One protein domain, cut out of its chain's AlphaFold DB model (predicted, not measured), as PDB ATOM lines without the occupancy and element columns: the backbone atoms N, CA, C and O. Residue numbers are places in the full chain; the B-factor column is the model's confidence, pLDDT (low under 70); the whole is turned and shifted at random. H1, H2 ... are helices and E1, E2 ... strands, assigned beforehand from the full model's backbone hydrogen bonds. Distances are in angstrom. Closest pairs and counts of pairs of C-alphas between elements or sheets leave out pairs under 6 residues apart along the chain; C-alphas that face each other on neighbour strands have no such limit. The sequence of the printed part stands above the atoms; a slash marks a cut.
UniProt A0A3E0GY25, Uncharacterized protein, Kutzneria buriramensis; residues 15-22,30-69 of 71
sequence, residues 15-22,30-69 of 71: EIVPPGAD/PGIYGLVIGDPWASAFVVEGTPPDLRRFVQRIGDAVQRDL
ATOM      1  N   GLU A  15     -22.368   1.073 -52.636       70.12
ATOM      2  CA  GLU A  15     -23.793   1.240 -52.377       70.12
ATOM      3  C   GLU A  15     -24.142   0.720 -50.976       70.12
ATOM      4  O   GLU A  15     -23.719  -0.364 -50.560       70.12
ATOM      5  N   ILE A  16     -24.886   1.533 -50.219       66.00
ATOM      6  CA  ILE A  16     -25.463   1.131 -48.933       66.00
ATOM      7  C   ILE A  16     -26.832   0.540 -49.223       66.00
ATOM      8  O   ILE A  16     -27.723   1.254 -49.681       66.00
ATOM      9  N   VAL A  17     -27.007  -0.734 -48.889       67.81
ATOM     10  CA  VAL A  17     -28.255  -1.443 -49.146       67.81
ATOM     11  C   VAL A  17     -29.076  -1.539 -47.851       67.81
ATOM     12  O   VAL A  17     -28.538  -1.930 -46.809       67.81
ATOM     13  N   PRO A  18     -30.370  -1.157 -47.859       61.81
ATOM     14  CA  PRO A  18     -31.222  -1.279 -46.682       61.81
ATOM     15  C   PRO A  18     -31.553  -2.752 -46.373       61.81
ATOM     16  O   PRO A  18     -31.589  -3.581 -47.283       61.81
ATOM     17  N   PRO A  19     -31.824  -3.098 -45.100       58.94
ATOM     18  CA  PRO A  19     -32.117  -4.475 -44.714       58.94
ATOM     19  C   PRO A  19     -33.317  -5.052 -45.471       58.94
ATOM     20  O   PRO A  19     -34.380  -4.432 -45.545       58.94
ATOM     21  N   GLY A  20     -33.136  -6.261 -46.010       59.75
ATOM     22  CA  GLY A  20     -34.155  -6.974 -46.786       59.75
ATOM     23  C   GLY A  20     -34.339  -6.486 -48.225       59.75
ATOM     24  O   GLY A  20     -35.270  -6.947 -48.887       59.75
ATOM     25  N   ALA A  21     -33.500  -5.569 -48.714       63.84
ATOM     26  CA  ALA A  21     -33.483  -5.259 -50.136       63.84
ATOM     27  C   ALA A  21     -32.910  -6.433 -50.933       63.84
ATOM     28  O   ALA A  21     -32.043  -7.171 -50.457       63.84
ATOM     29  N   ASP A  22     -33.405  -6.573 -52.155       63.97
ATOM     30  CA  ASP A  22     -32.832  -7.484 -53.128       63.97
ATOM     31  C   ASP A  22     -31.419  -7.000 -53.479       63.97
ATOM     32  O   ASP A  22     -31.231  -5.839 -53.845       63.97
ATOM     33  N   PRO A  30     -22.376  -9.918 -66.862       85.56
ATOM     34  CA  PRO A  30     -21.488 -11.065 -67.022       85.56
ATOM     35  C   PRO A  30     -20.023 -10.730 -66.708       85.56
ATOM     36  O   PRO A  30     -19.427  -9.842 -67.316       85.56
ATOM     37  N   GLY A  31     -19.429 -11.480 -65.777       85.25
ATOM     38  CA  GLY A  31     -18.047 -11.274 -65.333       85.25
ATOM     39  C   GLY A  31     -17.876 -10.257 -64.197       85.25
ATOM     40  O   GLY A  31     -16.754 -10.105 -63.707       85.25
ATOM     41  N   ILE A  32     -18.961  -9.617 -63.754       88.75
ATOM     42  CA  ILE A  32     -19.029  -8.811 -62.534       88.75
ATOM     43  C   ILE A  32     -19.569  -9.674 -61.395       88.75
ATOM     44  O   ILE A  32     -20.433 -10.525 -61.584       88.75
ATOM     45  N   TYR A  33     -18.999  -9.476 -60.214       87.81
ATOM     46  CA  TYR A  33     -19.334 -10.175 -58.985       87.81
ATOM     47  C   TYR A  33     -19.686  -9.137 -57.918       87.81
ATOM     48  O   TYR A  33     -19.089  -8.059 -57.890       87.81
ATOM     49  N   GLY A  34     -20.613  -9.486 -57.028       86.88
ATOM     50  CA  GLY A  34     -20.936  -8.710 -55.833       86.88
ATOM     51  C   GLY A  34     -20.223  -9.271 -54.603       86.88
ATOM     52  O   GLY A  34     -20.274 -10.471 -54.334       86.88
ATOM     53  N   LEU A  35     -19.550  -8.410 -53.846       85.62
ATOM     54  CA  LEU A  35     -19.021  -8.703 -52.518       85.62
ATOM     55  C   LEU A  35     -19.919  -8.043 -51.474       85.62
ATOM     56  O   LEU A  35     -19.972  -6.819 -51.385       85.62
ATOM     57  N   VAL A  36     -20.577  -8.863 -50.659       84.81
ATOM     58  CA  VAL A  36     -21.447  -8.399 -49.576       84.81
ATOM     59  C   VAL A  36     -20.656  -8.353 -48.268       84.81
ATOM     60  O   VAL A  36     -20.071  -9.354 -47.852       84.81
ATOM     61  N   ILE A  37     -20.627  -7.193 -47.614       82.38
ATOM     62  CA  ILE A  37     -19.927  -6.968 -46.344       82.38
ATOM     63  C   ILE A  37     -20.934  -6.536 -45.283       82.38
ATOM     64  O   ILE A  37     -21.544  -5.474 -45.396       82.38
ATOM     65  N   GLY A  38     -21.056  -7.331 -44.221       80.19
ATOM     66  CA  GLY A  38     -22.008  -7.108 -43.133       80.19
ATOM     67  C   GLY A  38     -23.072  -8.199 -43.082       80.19
ATOM     68  O   GLY A  38     -22.821  -9.331 -43.494       80.19
ATOM     69  N   ASP A  39     -24.244  -7.855 -42.556       74.25
ATOM     70  CA  ASP A  39     -25.402  -8.748 -42.485       74.25
ATOM     71  C   ASP A  39     -26.532  -8.165 -43.351       74.25
ATOM     72  O   ASP A  39     -27.036  -7.087 -43.019       74.25
ATOM     73  N   PRO A  40     -26.953  -8.847 -44.434       66.06
ATOM     74  CA  PRO A  40     -28.064  -8.410 -45.286       66.06
ATOM     75  C   PRO A  40     -29.376  -8.133 -44.541       66.06
ATOM     76  O   PRO A  40     -30.209  -7.354 -45.005       66.06
ATOM     77  N   TRP A  41     -29.574  -8.753 -43.375       63.94
ATOM     78  CA  TRP A  41     -30.779  -8.610 -42.560       63.94
ATOM     79  C   TRP A  41     -30.715  -7.436 -41.577       63.94
ATOM     80  O   TRP A  41     -31.725  -7.113 -40.951       63.94
ATOM     81  N   ALA A  42     -29.561  -6.776 -41.451       71.38
ATOM     82  CA  ALA A  42     -29.376  -5.612 -40.585       71.38
ATOM     83  C   ALA A  42     -28.836  -4.402 -41.359       71.38
ATOM     84  O   ALA A  42     -29.491  -3.364 -41.438       71.38
ATOM     85  N   SER A  43     -27.643  -4.539 -41.929       67.94
ATOM     86  CA  SER A  43     -26.995  -3.546 -42.781       67.94
ATOM     87  C   SER A  43     -25.843  -4.221 -43.516       67.94
ATOM     88  O   SER A  43     -24.936  -4.766 -42.871       67.94
ATOM     89  N   ALA A  44     -25.860  -4.150 -44.842       76.31
ATOM     90  CA  ALA A  44     -24.788  -4.664 -45.673       76.31
ATOM     91  C   ALA A  44     -24.357  -3.626 -46.709       76.31
ATOM     92  O   ALA A  44     -25.153  -2.825 -47.200       76.31
ATOM     93  N   PHE A  45     -23.072  -3.665 -47.030       78.62
ATOM     94  CA  PHE A  45     -22.501  -2.971 -48.172       78.62
ATOM     95  C   PHE A  45     -22.332  -3.974 -49.300       78.62
ATOM     96  O   PHE A  45     -21.844  -5.081 -49.061       78.62
ATOM     97  N   VAL A  46     -22.690  -3.572 -50.515       83.38
ATOM     98  CA  VAL A  46     -22.401  -4.347 -51.720       83.38
ATOM     99  C   VAL A  46     -21.330  -3.608 -52.504       83.38
ATOM    100  O   VAL A  46     -21.436  -2.410 -52.760       83.38
ATOM    101  N   VAL A  47     -20.261  -4.326 -52.831       85.56
ATOM    102  CA  VAL A  47     -19.175  -3.838 -53.678       85.56
ATOM    103  C   VAL A  47     -19.152  -4.685 -54.934       85.56
ATOM    104  O   VAL A  47     -18.918  -5.891 -54.866       85.56
ATOM    105  N   GLU A  48     -19.378  -4.057 -56.078       89.25
ATOM    106  CA  GLU A  48     -19.363  -4.730 -57.373       89.25
ATOM    107  C   GLU A  48     -18.012  -4.569 -58.070       89.25
ATOM    108  O   GLU A  48     -17.372  -3.517 -58.013       89.25
ATOM    109  N   GLY A  49     -17.570  -5.616 -58.763       89.00
ATOM    110  CA  GLY A  49     -16.362  -5.550 -59.576       89.00
ATOM    111  C   GLY A  49     -15.976  -6.882 -60.198       89.00
ATOM    112  O   GLY A  49     -16.637  -7.904 -60.015       89.00
ATOM    113  N   THR A  50     -14.872  -6.891 -60.940       93.50
ATOM    114  CA  THR A  50     -14.296  -8.146 -61.438       93.50
ATOM    115  C   THR A  50     -13.616  -8.916 -60.293       93.50
ATOM    116  O   THR A  50     -13.224  -8.309 -59.290       93.50
ATOM    117  N   PRO A  51     -13.382 -10.240 -60.409       92.94
ATOM    118  CA  PRO A  51     -12.678 -10.989 -59.363       92.94
ATOM    119  C   PRO A  51     -11.300 -10.403 -58.978       92.94
ATOM    120  O   PRO A  51     -10.986 -10.358 -57.784       92.94
ATOM    121  N   PRO A  52     -10.468  -9.910 -59.924       93.00
ATOM    122  CA  PRO A  52      -9.246  -9.177 -59.588       93.00
ATOM    123  C   PRO A  52      -9.472  -7.901 -58.762       93.00
ATOM    124  O   PRO A  52      -8.689  -7.638 -57.844       93.00
ATOM    125  N   ASP A  53     -10.520  -7.130 -59.057       90.44
ATOM    126  CA  ASP A  53     -10.827  -5.881 -58.347       90.44
ATOM    127  C   ASP A  53     -11.277  -6.161 -56.914       90.44
ATOM    128  O   ASP A  53     -10.732  -5.586 -55.969       90.44
ATOM    129  N   LEU A  54     -12.189  -7.123 -56.736       91.31
ATOM    130  CA  LEU A  54     -12.665  -7.541 -55.415       91.31
ATOM    131  C   LEU A  54     -11.523  -8.095 -54.558       91.31
ATOM    132  O   LEU A  54     -11.409  -7.769 -53.377       91.31
ATOM    133  N   ARG A  55     -10.611  -8.872 -55.157       91.81
ATOM    134  CA  ARG A  55      -9.409  -9.350 -54.463       91.81
ATOM    135  C   ARG A  55      -8.547  -8.188 -53.972       91.81
ATOM    136  O   ARG A  55      -8.107  -8.210 -52.825       91.81
ATOM    137  N   ARG A  56      -8.299  -7.187 -54.823       91.06
ATOM    138  CA  ARG A  56      -7.516  -5.997 -54.451       91.06
ATOM    139  C   ARG A  56      -8.206  -5.212 -53.337       91.06
ATOM    140  O   ARG A  56      -7.534  -4.744 -52.422       91.06
ATOM    141  N   PHE A  57      -9.528  -5.093 -53.390       89.12
ATOM    142  CA  PHE A  57     -10.314  -4.419 -52.362       89.12
ATOM    143  C   PHE A  57     -10.188  -5.112 -50.996       89.12
ATOM    144  O   PHE A  57      -9.824  -4.470 -50.011       89.12
ATOM    145  N   VAL A  58     -10.368  -6.436 -50.942       90.31
ATOM    146  CA  VAL A  58     -10.208  -7.219 -49.703       90.31
ATOM    147  C   VAL A  58      -8.780  -7.129 -49.157       90.31
ATOM    148  O   VAL A  58      -8.592  -7.008 -47.948       90.31
ATOM    149  N   GLN A  59      -7.768  -7.131 -50.029       90.81
ATOM    150  CA  GLN A  59      -6.372  -6.941 -49.618       90.81
ATOM    151  C   GLN A  59      -6.149  -5.576 -48.958       90.81
ATOM    152  O   GLN A  59      -5.556  -5.522 -47.887       90.81
ATOM    153  N   ARG A  60      -6.688  -4.490 -49.534       88.19
ATOM    154  CA  ARG A  60      -6.600  -3.146 -48.934       88.19
ATOM    155  C   ARG A  60      -7.240  -3.088 -47.548       88.19
ATOM    156  O   ARG A  60      -6.665  -2.477 -46.651       88.19
ATOM    157  N   ILE A  61      -8.396  -3.732 -47.363       86.81
ATOM    158  CA  ILE A  61      -9.047  -3.826 -46.046       86.81
ATOM    159  C   ILE A  61      -8.148  -4.582 -45.066       86.81
ATOM    160  O   ILE A  61      -7.930  -4.112 -43.951       86.81
ATOM    161  N   GLY A  62      -7.603  -5.729 -45.479       86.88
ATOM    162  CA  GLY A  62      -6.693  -6.523 -44.652       86.88
ATOM    163  C   GLY A  62      -5.471  -5.725 -44.196       86.88
ATOM    164  O   GLY A  62      -5.166  -5.702 -43.005       86.88
ATOM    165  N   ASP A  63      -4.829  -5.013 -45.122       85.25
ATOM    166  CA  ASP A  63      -3.668  -4.169 -44.832       85.25
ATOM    167  C   ASP A  63      -4.016  -3.024 -43.868       85.25
ATOM    168  O   ASP A  63      -3.239  -2.719 -42.962       85.25
ATOM    169  N   ALA A  64      -5.183  -2.393 -44.034       78.00
ATOM    170  CA  ALA A  64      -5.649  -1.325 -43.152       78.00
ATOM    171  C   ALA A  64      -5.916  -1.838 -41.727       78.00
ATOM    172  O   ALA A  64      -5.441  -1.245 -40.761       78.00
ATOM    173  N   VAL A  65      -6.601  -2.979 -41.593       83.00
ATOM    174  CA  VAL A  65      -6.897  -3.590 -40.287       83.00
ATOM    175  C   VAL A  65      -5.616  -4.030 -39.578       83.00
ATOM    176  O   VAL A  65      -5.473  -3.807 -38.379       83.00
ATOM    177  N   GLN A  66      -4.658  -4.622 -40.297       80.62
ATOM    178  CA  GLN A  66      -3.389  -5.060 -39.708       80.62
ATOM    179  C   GLN A  66      -2.523  -3.900 -39.207       80.62
ATOM    180  O   GLN A  66      -1.832  -4.059 -38.206       80.62
ATOM    181  N   ARG A  67      -2.557  -2.737 -39.869       74.62
ATOM    182  CA  ARG A  67      -1.825  -1.539 -39.420       74.62
ATOM    183  C   ARG A  67      -2.356  -0.969 -38.105       74.62
ATOM    184  O   ARG A  67      -1.578  -0.387 -37.354       74.62
ATOM    185  N   ASP A  68      -3.647  -1.146 -37.838       65.94
ATOM    186  CA  ASP A  68      -4.323  -0.601 -36.658       65.94
ATOM    187  C   ASP A  68      -4.371  -1.570 -35.462       65.94
ATOM    188  O   ASP A  68      -4.767  -1.172 -34.362       65.94
ATOM    189  N   LEU A  69      -3.953  -2.831 -35.629       52.81
ATOM    190  CA  LEU A  69      -3.893  -3.803 -34.535       52.81
ATOM    191  C   LEU A  69      -2.554  -3.707 -33.777       52.81
ATOM    192  O   LEU A  69      -1.492  -3.718 -34.404       52.81
TER     193      LEU A  69
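AT A GLANCE: This is residues 15 to 22 and 30 to 69 of the 71 residues of an uncharacterized protein of Kutzneria buriramensis (UniProt A0A3E0GY25). A long two-stranded hairpin, E2 and E3, and one long helix, H1, make a loose V that meets where E3 leads into H1. The short strand E1 lies along the other edge of E3, and residues 59 to 69, of which 59 to 68 belong to H1, stick out free of the sheet. The 48 printed residues hold three named strands and one named helix, in the order E1, E2, E3, H1; the sheet runs E1, E3, E2, all antiparallel, and the class is mixed, helices and strands. The whole is loose, with a radius of gyration of the C-alphas of 12.4 A, and flat, spanning 33 by 29 by 12 A.

HOW THE PARTS SIT: The inner strand E3, residues 43 to 49, and the edge strand E2, residues 33 to 39, form an antiparallel hairpin at 164 degrees. N 35 and O 47, 2.8 A apart, and N 45 and O 37, 2.9 A apart, are within hydrogen-bond range. On the other side of E3 is edge strand E1, residues 15 to 17, antiparallel at 142 degrees, with N 17 and O 44 within hydrogen-bond range at 3.3 A. H1, residues 51 to 68, is on one face of the sheet, two layers, a helix layer over a strand layer, at a height over the sheet of 12.2 A. It lies over E3 and runs along the strands, but only just, at 29 degrees to E3 on the local plane. The closest C-alphas of E2 and H1 are those of Tyr 33 and Pro 51, 6.7 A apart; for E3 and H1, Glu 48 and Leu 54, 7.5 A. In H1 every O i to N i+4 pair is within hydrogen-bond range.

IN THESE COORDINATES: E2 is 17.6 A long and E3 20.0 A, from first to last C-alpha. E1 begins at C-alpha 15, (-23.793, 1.240, -52.377), and is 6.1 A long. H1 is 26.3 A long, from C-alpha 51 at (-12.678, -10.989, -59.363) to C-alpha 68 at (-4.323, -0.601, -36.658).

THE WHOLE: The C-alphas of Pro 30 and Leu 69, 37.7 A apart, are the two farthest apart. Residues 23 to 29 are not printed, and C-alphas 22 and 30 are 18.3 A apart across this cut, on the link from E1 to E2. The links E2 to E3 and E3 to H1 are tight. The mean pLDDT of the printed part is 79.6, with residues 16 to 22, 40 to 41, 43 and 68 to 69 under 70.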